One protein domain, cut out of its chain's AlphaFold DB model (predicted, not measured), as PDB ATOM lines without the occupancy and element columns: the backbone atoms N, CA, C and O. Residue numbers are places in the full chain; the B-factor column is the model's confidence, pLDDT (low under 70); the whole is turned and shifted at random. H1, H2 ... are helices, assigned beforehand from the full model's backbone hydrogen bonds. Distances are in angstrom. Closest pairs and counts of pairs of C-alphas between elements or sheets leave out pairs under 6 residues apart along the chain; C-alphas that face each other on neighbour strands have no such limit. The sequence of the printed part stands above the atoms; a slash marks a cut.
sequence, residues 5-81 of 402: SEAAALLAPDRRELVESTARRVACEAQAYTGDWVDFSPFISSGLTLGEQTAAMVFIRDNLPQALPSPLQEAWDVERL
ATOM      1  N   SER A   5     -50.481   8.735  13.675       94.50
ATOM      2  CA  SER A   5     -51.923   8.526  13.876       94.50
ATOM      3  C   SER A   5     -52.299   8.351  15.357       94.50
ATOM      4  O   SER A   5     -53.317   8.880  15.801       94.50
ATOM      5  N   GLU A   6     -51.436   7.695  16.142       93.50
ATOM      6  CA  GLU A   6     -51.596   7.559  17.592       93.50
ATOM      7  C   GLU A   6     -51.382   8.891  18.317       93.50
ATOM      8  O   GLU A   6     -52.133   9.212  19.235       93.50
ATOM      9  N   ALA A   7     -50.383   9.675  17.899       92.38
ATOM     10  CA  ALA A   7     -50.113  10.998  18.458       92.38
ATOM     11  C   ALA A   7     -51.279  11.961  18.191       92.38
ATOM     12  O   ALA A   7     -51.809  12.583  19.107       92.38
ATOM     13  N   ALA A   8     -51.733  12.025  16.939       94.50
ATOM     14  CA  ALA A   8     -52.820  12.882  16.492       94.50
ATOM     15  C   ALA A   8     -54.121  12.607  17.253       94.50
ATOM     16  O   ALA A   8     -54.862  13.545  17.543       94.50
ATOM     17  N   ALA A   9     -54.392  11.345  17.602       93.06
ATOM     18  CA  ALA A   9     -55.565  10.951  18.379       93.06
ATOM     19  C   ALA A   9     -55.552  11.458  19.835       93.06
ATOM     20  O   ALA A   9     -56.609  11.503  20.459       93.06
ATOM     21  N   LEU A  10     -54.384  11.835  20.368       91.44
ATOM     22  CA  LEU A  10     -54.220  12.384  21.721       91.44
ATOM     23  C   LEU A  10     -54.243  13.919  21.754       91.44
ATOM     24  O   LEU A  10     -54.371  14.504  22.825       91.44
ATOM     25  N   LEU A  11     -54.109  14.577  20.600       91.38
ATOM     26  CA  LEU A  11     -54.036  16.032  20.503       91.38
ATOM     27  C   LEU A  11     -55.401  16.638  20.174       91.38
ATOM     28  O   LEU A  11     -56.108  16.170  19.274       91.38
ATOM     29  N   ALA A  12     -55.732  17.733  20.861       89.94
ATOM     30  CA  ALA A  12     -56.840  18.599  20.474       89.94
ATOM     31  C   ALA A  12     -56.607  19.183  19.060       89.94
ATOM     32  O   ALA A  12     -55.455  19.272  18.624       89.94
ATOM     33  N   PRO A  13     -57.662  19.551  18.305       93.12
ATOM     34  CA  PRO A  13     -57.527  19.959  16.902       93.12
ATOM     35  C   PRO A  13     -56.560  21.127  16.664       93.12
ATOM     36  O   PRO A  13     -55.745  21.068  15.747       93.12
ATOM     37  N   ASP A  14     -56.613  22.147  17.515       92.19
ATOM     38  CA  ASP A  14     -55.734  23.319  17.497       92.19
ATOM     39  C   ASP A  14     -54.273  22.943  17.794       92.19
ATOM     40  O   ASP A  14     -53.348  23.368  17.099       92.19
ATOM     41  N   ARG A  15     -54.055  22.069  18.784       92.38
ATOM     42  CA  ARG A  15     -52.726  21.537  19.115       92.38
ATOM     43  C   ARG A  15     -52.166  20.698  17.973       92.38
ATOM     44  O   ARG A  15     -50.993  20.829  17.633       92.38
ATOM     45  N   ARG A  16     -53.002  19.876  17.338       95.69
ATOM     46  CA  ARG A  16     -52.623  19.081  16.165       95.69
ATOM     47  C   ARG A  16     -52.169  19.983  15.018       95.69
ATOM     48  O   ARG A  16     -51.107  19.739  14.457       95.69
ATOM     49  N   GLU A  17     -52.923  21.036  14.711       95.81
ATOM     50  CA  GLU A  17     -52.551  22.010  13.679       95.81
ATOM     51  C   GLU A  17     -51.212  22.698  13.992       95.81
ATOM     52  O   GLU A  17     -50.354  22.832  13.113       95.81
ATOM     53  N   LEU A  18     -50.978  23.072  15.255       94.19
ATOM     54  CA  LEU A  18     -49.706  23.657  15.684       94.19
ATOM     55  C   LEU A  18     -48.526  22.680  15.518       94.19
ATOM     56  O   LEU A  18     -47.450  23.075  15.059       94.19
ATOM     57  N   VAL A  19     -48.723  21.402  15.848       95.31
ATOM     58  CA  VAL A  19     -47.708  20.351  15.671       95.31
ATOM     59  C   VAL A  19     -47.404  20.119  14.195       95.31
ATOM     60  O   VAL A  19     -46.238  20.135  13.801       95.31
ATOM     61  N   GLU A  20     -48.431  19.959  13.359       97.06
ATOM     62  CA  GLU A  20     -48.263  19.729  11.922       97.06
ATOM     63  C   GLU A  20     -47.603  20.919  11.215       97.06
ATOM     64  O   GLU A  20     -46.709  20.739  10.384       97.06
ATOM     65  N   SER A  21     -48.014  22.147  11.539       96.00
ATOM     66  CA  SER A  21     -47.429  23.360  10.957       96.00
ATOM     67  C   SER A  21     -45.966  23.544  11.363       96.00
ATOM     68  O   SER A  21     -45.130  23.844  10.508       96.00
ATOM     69  N   THR A  22     -45.626  23.273  12.628       94.62
ATOM     70  CA  THR A  22     -44.233  23.275  13.098       94.62
ATOM     71  C   THR A  22     -43.418  22.207  12.370       94.62
ATOM     72  O   THR A  22     -42.359  22.511  11.828       94.62
ATOM     73  N   ALA A  23     -43.932  20.981  12.257       94.94
ATOM     74  CA  ALA A  23     -43.264  19.887  11.555       94.94
ATOM     75  C   ALA A  23     -42.966  20.219  10.080       94.94
ATOM     76  O   ALA A  23     -41.857  20.005   9.591       94.94
ATOM     77  N   ARG A  24     -43.939  20.804   9.365       96.31
ATOM     78  CA  ARG A  24     -43.764  21.254   7.972       96.31
ATOM     79  C   ARG A  24     -42.732  22.371   7.847       96.31
ATOM     80  O   ARG A  24     -41.994  22.405   6.865       96.31
ATOM     81  N   ARG A  25     -42.661  23.268   8.831       94.88
ATOM     82  CA  ARG A  25     -41.647  24.324   8.871       94.88
ATOM     83  C   ARG A  25     -40.245  23.751   9.057       94.88
ATOM     84  O   ARG A  25     -39.368  24.093   8.275       94.88
ATOM     85  N   VAL A  26     -40.057  22.842  10.014       92.06
ATOM     86  CA  VAL A  26     -38.776  22.140  10.229       92.06
ATOM     87  C   VAL A  26     -38.321  21.440   8.947       92.06
ATOM     88  O   VAL A  26     -37.178  21.598   8.528       92.06
ATOM     89  N   ALA A  27     -39.232  20.720   8.288       94.06
ATOM     90  CA  ALA A  27     -38.982  20.082   6.997       94.06
ATOM     91  C   ALA A  27     -38.527  21.085   5.918       94.06
ATOM     92  O   ALA A  27     -37.560  20.828   5.205       94.06
ATOM     93  N   CYS A  28     -39.190  22.239   5.814       94.81
ATOM     94  CA  CYS A  28     -38.819  23.288   4.863       94.81
ATOM     95  C   CYS A  28     -37.444  23.904   5.174       94.81
ATOM     96  O   CYS A  28     -36.659  24.148   4.260       94.81
ATOM     97  N   GLU A  29     -37.147  24.160   6.451       94.06
ATOM     98  CA  GLU A  29     -35.853  24.698   6.888       94.06
ATOM     99  C   GLU A  29     -34.720  23.712   6.597       94.06
ATOM    100  O   GLU A  29     -33.684  24.121   6.078       94.06
ATOM    101  N   ALA A  30     -34.939  22.415   6.836       91.81
ATOM    102  CA  ALA A  30     -33.975  21.374   6.500       91.81
ATOM    103  C   ALA A  30     -33.708  21.325   4.987       91.81
ATOM    104  O   ALA A  30     -32.560  21.308   4.567       91.81
ATOM    105  N   GLN A  31     -34.739  21.389   4.143       92.00
ATOM    106  CA  GLN A  31     -34.555  21.379   2.685       92.00
ATOM    107  C   GLN A  31     -33.810  22.609   2.145       92.00
ATOM    108  O   GLN A  31     -33.140  22.518   1.117       92.00
ATOM    109  N   ALA A  32     -33.939  23.755   2.812       93.44
ATOM    110  CA  ALA A  32     -33.269  24.994   2.429       93.44
ATOM    111  C   ALA A  32     -31.852  25.129   3.018       93.44
ATOM    112  O   ALA A  32     -31.125  26.053   2.646       93.44
ATOM    113  N   TYR A  33     -31.458  24.251   3.942       93.56
ATOM    114  CA  TYR A  33     -30.197  24.370   4.658       93.56
ATOM    115  C   TYR A  33     -29.014  23.868   3.824       93.56
ATOM    116  O   TYR A  33     -29.010  22.754   3.306       93.56
ATOM    117  N   THR A  34     -27.981  24.705   3.716       92.19
ATOM    118  CA  THR A  34     -26.758  24.419   2.945       92.19
ATOM    119  C   THR A  34     -25.486  24.441   3.800       92.19
ATOM    120  O   THR A  34     -24.387  24.443   3.246       92.19
ATOM    121  N   GLY A  35     -25.618  24.547   5.127       91.06
ATOM    122  CA  GLY A  35     -24.498  24.583   6.073       91.06
ATOM    123  C   GLY A  35     -24.093  23.197   6.582       91.06
ATOM    124  O   GLY A  35     -24.524  22.175   6.049       91.06
ATOM    125  N   ASP A  36     -23.279  23.163   7.639       90.00
ATOM    126  CA  ASP A  36     -22.944  21.921   8.340       90.00
ATOM    127  C   ASP A  36     -24.142  21.448   9.175       90.00
ATOM    128  O   ASP A  36     -24.707  22.218   9.955       90.00
ATOM    129  N   TRP A  37     -24.560  20.195   9.006       87.56
ATOM    130  CA  TRP A  37     -25.703  19.624   9.724       87.56
ATOM    131  C   TRP A  37     -25.502  19.574  11.240       87.56
ATOM    132  O   TRP A  37     -26.493  19.550  11.963       87.56
ATOM    133  N   VAL A  38     -24.258  19.621  11.725       85.19
ATOM    134  CA  VAL A  38     -23.949  19.742  13.160       85.19
ATOM    135  C   VAL A  38     -24.458  21.067  13.743       85.19
ATOM    136  O   VAL A  38     -24.888  21.107  14.894       85.19
ATOM    137  N   ASP A  39     -24.468  22.131  12.939       86.25
ATOM    138  CA  ASP A  39     -24.924  23.465  13.347       86.25
ATOM    139  C   ASP A  39     -26.417  23.698  13.059       86.25
ATOM    140  O   ASP A  39     -26.976  24.739  13.423       86.25
ATOM    141  N   PHE A  40     -27.090  22.743  12.406       86.56
ATOM    142  CA  PHE A  40     -28.496  22.881  12.056       86.56
ATOM    143  C   PHE A  40     -29.384  22.827  13.305       86.56
ATOM    144  O   PHE A  40     -29.486  21.814  13.993       86.56
ATOM    145  N   SER A  41     -30.080  23.930  13.568       85.56
ATOM    146  CA  SER A  41     -31.035  24.062  14.666       85.56
ATOM    147  C   SER A  41     -32.330  24.632  14.096       85.56
ATOM    148  O   SER A  41     -32.408  25.850  13.914       85.56
ATOM    149  N   PRO A  42     -33.333  23.793  13.782       85.25
ATOM    150  CA  PRO A  42     -34.563  24.287  13.190       85.25
ATOM    151  C   PRO A  42     -35.350  25.121  14.200       85.25
ATOM    152  O   PRO A  42     -35.249  24.927  15.417       85.25
ATOM    153  N   PHE A  43     -36.190  26.018  13.698       82.38
ATOM    154  CA  PHE A  43     -37.170  26.684  14.536       82.38
ATOM    155  C   PHE A  43     -38.216  25.675  15.018       82.38
ATOM    156  O   PHE A  43     -39.003  25.136  14.235       82.38
ATOM    157  N   ILE A  44     -38.269  25.484  16.330       78.81
ATOM    158  CA  ILE A  44     -39.355  24.793  17.014       78.81
ATOM    159  C   ILE A  44     -40.213  25.852  17.702       78.81
ATOM    160  O   ILE A  44     -39.689  26.707  18.413       78.81
ATOM    161  N   SER A  45     -41.529  25.811  17.485       75.94
ATOM    162  CA  SER A  45     -42.451  26.732  18.154       75.94
ATOM    163  C   SER A  45     -42.339  26.586  19.673       75.94
ATOM    164  O   SER A  45     -42.524  25.490  20.205       75.94
ATOM    165  N   SER A  46     -42.103  27.700  20.368       70.00
ATOM    166  CA  SER A  46     -42.056  27.766  21.836       70.00
ATOM    167  C   SER A  46     -43.380  27.376  22.498       70.00
ATOM    168  O   SER A  46     -43.425  27.032  23.674       70.00
ATOM    169  N   GLY A  47     -44.471  27.373  21.727       77.12
ATOM    170  CA  GLY A  47     -45.782  26.931  22.182       77.12
ATOM    171  C   GLY A  47     -45.963  25.412  22.251       77.12
ATOM    172  O   GLY A  47     -47.002  24.986  22.757       77.12
ATOM    173  N   LEU A  48     -45.027  24.599  21.736       84.81
ATOM    174  CA  LEU A  48     -45.113  23.134  21.796       84.81
ATOM    175  C   LEU A  48     -44.553  22.574  23.105       84.81
ATOM    176  O   LEU A  48     -43.450  22.925  23.532       84.81
ATOM    177  N   THR A  49     -45.269  21.614  23.684       85.31
ATOM    178  CA  THR A  49     -44.752  20.792  24.781       85.31
ATOM    179  C   THR A  49     -43.648  19.854  24.293       85.31
ATOM    180  O   THR A  49     -43.482  19.622  23.094       85.31
ATOM    181  N   LEU A  50     -42.897  19.250  25.220       81.06
ATOM    182  CA  LEU A  50     -41.899  18.238  24.859       81.06
ATOM    183  C   LEU A  50     -42.526  17.079  24.071       81.06
ATOM    184  O   LEU A  50     -41.927  16.573  23.121       81.06
ATOM    185  N   GLY A  51     -43.719  16.638  24.473       87.75
ATOM    186  CA  GLY A  51     -44.453  15.564  23.820       87.75
ATOM    187  C   GLY A  51     -44.831  15.888  22.397       87.75
ATOM    188  O   GLY A  51     -44.613  15.083  21.490       87.75
ATOM    189  N   GLU A  52     -45.320  17.095  22.196       91.06
ATOM    190  CA  GLU A  52     -45.703  17.594  20.892       91.06
ATOM    191  C   GLU A  52     -44.509  17.842  19.968       91.06
ATOM    192  O   GLU A  52     -44.623  17.620  18.767       91.06
ATOM    193  N   GLN A  53     -43.342  18.219  20.496       88.25
ATOM    194  CA  GLN A  53     -42.113  18.302  19.699       88.25
ATOM    195  C   GLN A  53     -41.682  16.932  19.182       88.25
ATOM    196  O   GLN A  53     -41.393  16.774  17.996       88.25
ATOM    197  N   THR A  54     -41.703  15.907  20.041       88.94
ATOM    198  CA  THR A  54     -41.458  14.532  19.583       88.94
ATOM    199  C   THR A  54     -42.515  14.101  18.561       88.94
ATOM    200  O   THR A  54     -42.181  13.458  17.567       88.94
ATOM    201  N   ALA A  55     -43.780  14.486  18.756       92.81
ATOM    202  CA  ALA A  55     -44.850  14.210  17.801       92.81
ATOM    203  C   ALA A  55     -44.641  14.918  16.452       92.81
ATOM    204  O   ALA A  55     -44.907  14.312  15.418       92.81
ATOM    205  N   ALA A  56     -44.110  16.145  16.442       93.31
ATOM    206  CA  ALA A  56     -43.745  16.864  15.223       93.31
ATOM    207  C   ALA A  56     -42.661  16.108  14.441       93.31
ATOM    208  O   ALA A  56     -42.781  15.926  13.232       93.31
ATOM    209  N   MET A  57     -41.643  15.583  15.126       91.56
ATOM    210  CA  MET A  57     -40.603  14.774  14.484       91.56
ATOM    211  C   MET A  57     -41.147  13.449  13.935       91.56
ATOM    212  O   MET A  57     -40.816  13.056  12.816       91.56
ATOM    213  N   VAL A  58     -42.052  12.798  14.670       93.69
ATOM    214  CA  VAL A  58     -42.767  11.604  14.193       93.69
ATOM    215  C   VAL A  58     -43.678  11.921  13.003       93.69
ATOM    216  O   VAL A  58     -43.762  11.120  12.075       93.69
ATOM    217  N   PHE A  59     -44.301  13.103  12.961       95.81
ATOM    218  CA  PHE A  59     -45.054  13.553  11.792       95.81
ATOM    219  C   PHE A  59     -44.161  13.655  10.554       95.81
ATOM    220  O   PHE A  59     -44.555  13.161   9.495       95.81
ATOM    221  N   ILE A  60     -42.976  14.272  10.676       94.81
ATOM    222  CA  ILE A  60     -42.022  14.393   9.563       94.81
ATOM    223  C   ILE A  60     -41.622  13.006   9.069       94.81
ATOM    224  O   ILE A  60     -41.704  12.750   7.872       94.81
ATOM    225  N   ARG A  61     -41.259  12.095   9.978       93.81
ATOM    226  CA  ARG A  61     -40.902  10.716   9.627       93.81
ATOM    227  C   ARG A  61     -42.010  10.015   8.840       93.81
ATOM    228  O   ARG A  61     -41.743   9.435   7.793       93.81
ATOM    229  N   ASP A  62     -43.241  10.075   9.340       95.31
ATOM    230  CA  ASP A  62     -44.344   9.275   8.804       95.31
ATOM    231  C   ASP A  62     -44.958   9.881   7.532       95.31
ATOM    232  O   ASP A  62     -45.436   9.148   6.668       95.31
ATOM    233  N   ASN A  63     -44.962  11.214   7.401       96.19
ATOM    234  CA  ASN A  63     -45.694  11.916   6.337       96.19
ATOM    235  C   ASN A  63     -44.787  12.670   5.358       96.19
ATOM    236  O   ASN A  63     -45.220  12.982   4.249       96.19
ATOM    237  N   LEU A  64     -43.549  12.983   5.747       94.44
ATOM    238  CA  LEU A  64     -42.577  13.747   4.960       94.44
ATOM    239  C   LEU A  64     -41.183  13.071   4.949       94.44
ATOM    240  O   LEU A  64     -40.181  13.759   5.151       94.44
ATOM    241  N   PRO A  65     -41.059  11.754   4.686       86.81
ATOM    242  CA  PRO A  65     -39.799  11.018   4.870       86.81
ATOM    243  C   PRO A  65     -38.637  11.528   3.999       86.81
ATOM    244  O   PRO A  65     -37.474  11.334   4.330       86.81
ATOM    245  N   GLN A  66     -38.942  12.209   2.893       89.25
ATOM    246  CA  GLN A  66     -37.953  12.800   1.982       89.25
ATOM    247  C   GLN A  66     -37.498  14.208   2.408       89.25
ATOM    248  O   GLN A  66     -36.671  14.818   1.733       89.25
ATOM    249  N   ALA A  67     -38.078  14.777   3.468       90.00
ATOM    250  CA  ALA A  67     -37.802  16.154   3.864       90.00
ATOM    251  C   ALA A  67     -36.527  16.317   4.695       90.00
ATOM    252  O   ALA A  67     -35.948  17.401   4.690       90.00
ATOM    253  N   LEU A  68     -36.085  15.268   5.395       89.31
ATOM    254  CA  LEU A  68     -34.843  15.296   6.165       89.31
ATOM    255  C   LEU A  68     -33.747  14.553   5.392       89.31
ATOM    256  O   LEU A  68     -33.985  13.432   4.946       89.31
ATOM    257  N   PRO A  69     -32.544  15.119   5.228       90.12
ATOM    258  CA  PRO A  69     -31.428  14.414   4.604       90.12
ATOM    259  C   PRO A  69     -30.834  13.357   5.550       90.12
ATOM    260  O   PRO A  69     -30.945  13.479   6.769       90.12
ATOM    261  N   SER A  70     -30.166  12.336   4.998       90.38
ATOM    262  CA  SER A  70     -29.624  11.197   5.765       90.38
ATOM    263  C   SER A  70     -28.775  11.580   6.987       90.38
ATOM    264  O   SER A  70     -29.036  11.012   8.044       90.38
ATOM    265  N   PRO A  71     -27.855  12.573   6.925       89.62
ATOM    266  CA  PRO A  71     -27.082  12.975   8.103       89.62
ATOM    267  C   PRO A  71     -27.961  13.390   9.286       89.62
ATOM    268  O   PRO A  71     -27.634  13.117  10.434       89.62
ATOM    269  N   LEU A  72     -29.099  14.024   9.004       87.31
ATOM    270  CA  LEU A  72     -30.025  14.503  10.021       87.31
ATOM    271  C   LEU A  72     -30.935  13.386  10.541       87.31
ATOM    272  O   LEU A  72     -31.232  13.336  11.730       87.31
ATOM    273  N   GLN A  73     -31.343  12.468   9.658       87.94
ATOM    274  CA  GLN A  73     -32.090  11.273  10.055       87.94
ATOM    275  C   GLN A  73     -31.278  10.402  11.019       87.94
ATOM    276  O   GLN A  73     -31.825   9.934  12.016       87.94
ATOM    277  N   GLU A  74     -29.981  10.235  10.744       88.94
ATOM    278  CA  GLU A  74     -29.040   9.514  11.603       88.94
ATOM    279  C   GLU A  74     -28.771  10.276  12.908       88.94
ATOM    280  O   GLU A  74     -28.902   9.703  13.987       88.94
ATOM    281  N   ALA A  75     -28.455  11.577  12.832       85.38
ATOM    282  CA  ALA A  75     -28.137  12.390  14.009       85.38
ATOM    283  C   ALA A  75     -29.296  12.491  15.014       85.38
ATOM    284  O   ALA A  75     -29.062  12.609  16.215       85.38
ATOM    285  N   TRP A  76     -30.540  12.460  14.536       84.25
ATOM    286  CA  TRP A  76     -31.740  12.533  15.375       84.25
ATOM    287  C   TRP A  76     -32.404  11.175  15.624       84.25
ATOM    288  O   TRP A  76     -33.477  11.140  16.226       84.25
ATOM    289  N   ASP A  77     -31.796  10.081  15.152       87.88
ATOM    290  CA  ASP A  77     -32.319   8.711  15.242       87.88
ATOM    291  C   ASP A  77     -33.813   8.623  14.864       87.88
ATOM    292  O   ASP A  77     -34.649   8.053  15.572       87.88
ATOM    293  N   VAL A  78     -34.168   9.264  13.743       87.25
ATOM    294  CA  VAL A  78     -35.563   9.535  13.364       87.25
ATOM    295  C   VAL A  78     -36.380   8.246  13.269       87.25
ATOM    296  O   VAL A  78     -37.524   8.198  13.722       87.25
ATOM    297  N   GLU A  79     -35.794   7.176  12.729       87.06
ATOM    298  CA  GLU A  79     -36.459   5.879  12.570       87.06
ATOM    299  C   GLU A  79     -36.924   5.282  13.904       87.06
ATOM    300  O   GLU A  79     -38.003   4.688  13.970       87.06
ATOM    301  N   ARG A  80     -36.161   5.485  14.985       88.00
ATOM    302  CA  ARG A  80     -36.451   4.929  16.315       88.00
ATOM    303  C   ARG A  80     -37.237   5.872  17.218       88.00
ATOM    304  O   ARG A  80     -37.520   5.513  18.364       88.00
ATOM    305  N   LEU A  81     -37.641   7.041  16.716       86.62
ATOM    306  CA  LEU A  81     -38.443   7.985  17.485       86.62
ATOM    307  C   LEU A  81     -39.737   7.335  17.971       86.62
ATOM    308  O   LEU A  81     -40.661   7.019  17.217       86.62
TER     309      LEU A  81
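This is residues 5 to 81 of the 402 residues of an uncharacterized protein of Phycisphaerae bacterium (UniProt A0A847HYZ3). Picture one long helix, H2, with a second helix, H3, crossing it steeply near its middle, like an uneven X; two short helices, H1 and H4, are set on either side of H3, H1 toward the beginning of H2 and H4 toward its far end. Past the end of H2, residues 33 to 49 turn round and fold back alongside H2 to the beginning of H3. The printed part has 77 residues with four named helices, in the order H1, H2, H3, H4, and no named strand, and its class is all helix. The whole is compact, with a radius of gyration of the C-alphas of 12.1 A, and its outline is elongated, spanning 36 by 23 by 18 A, with H2 running along the longest axis.

Begin at the first printed residue and find C-alpha 5 at (-51.923, 8.526, 13.876). Here starts H1, residues 5 to 8, a helix of four residues. Read on to C-alpha 13 at (-57.527, 19.959, 16.902), where H2 begins; it takes residues 13 to 32 and is the longest helix by residues, with 28.7 A from first to last C-alpha. As you go down its lines, watch x climb to -33.269 at C-alpha 32. Residues 33 to 49, which hold no named element, come next. H3 is residues 50 to 63, and you find C-alpha 50 at (-41.899, 18.238, 24.859); from there to C-alpha 63 the helix measures 19.9 A, and z falls to 6.337. The last helix, H4, is residues 70 to 75, 8.5 A from first to last C-alpha, and it ends at C-alpha 75, at (-28.137, 12.390, 14.009).

Start with H1 and look for what is near it. H1 and H2 are close but not clearly touching, and their closest C-alphas, those of Ala 8 and Arg 16, are 6.2 A apart. H1 and H3 are also close but not clearly touching, with the C-alphas of Ala 7 and Ala 55, the closest of the two helices, 6.2 A apart. Now compare the lines of H2 and H3, the two helices that touch. Their closest C-alphas are those of Ala 23 and Ala 56, 4.8 A apart, and H2 touches H3 with residues 19 to 27 alone. The two run the same way at a steep tilt of 63 degrees, and their centres are 8.9 A apart. H4 touches no helix: it is apart from H1, from H2 and from H3. In the backbone atoms of H2, H3 and H4, every O i to N i+4 pair is within hydrogen-bond range; H1 is too short for such a pair, and its one O i to N i+3 pair is not within range.

The two C-alphas farthest apart are those of Ala 12, just before H2, and Asp 36, after it, at 36.2 A. The first and last printed C-alphas, those of Ser 5 and Leu 81, are 14.0 A apart. The printed residues run from 5 to 81 without a gap, within a full chain of 402 residues. The link from H1 to H2 is tight, with 4 residues, and the one from H3 to H4 is short, with 6. The link from H2 to H3 is long, with 17 residues, whose C-alphas lie 8 to 19 A from the mean of the C-alphas. In the B-factor column you will find a mean pLDDT of the printed part of 90.1; no printed residue of this model is under 70.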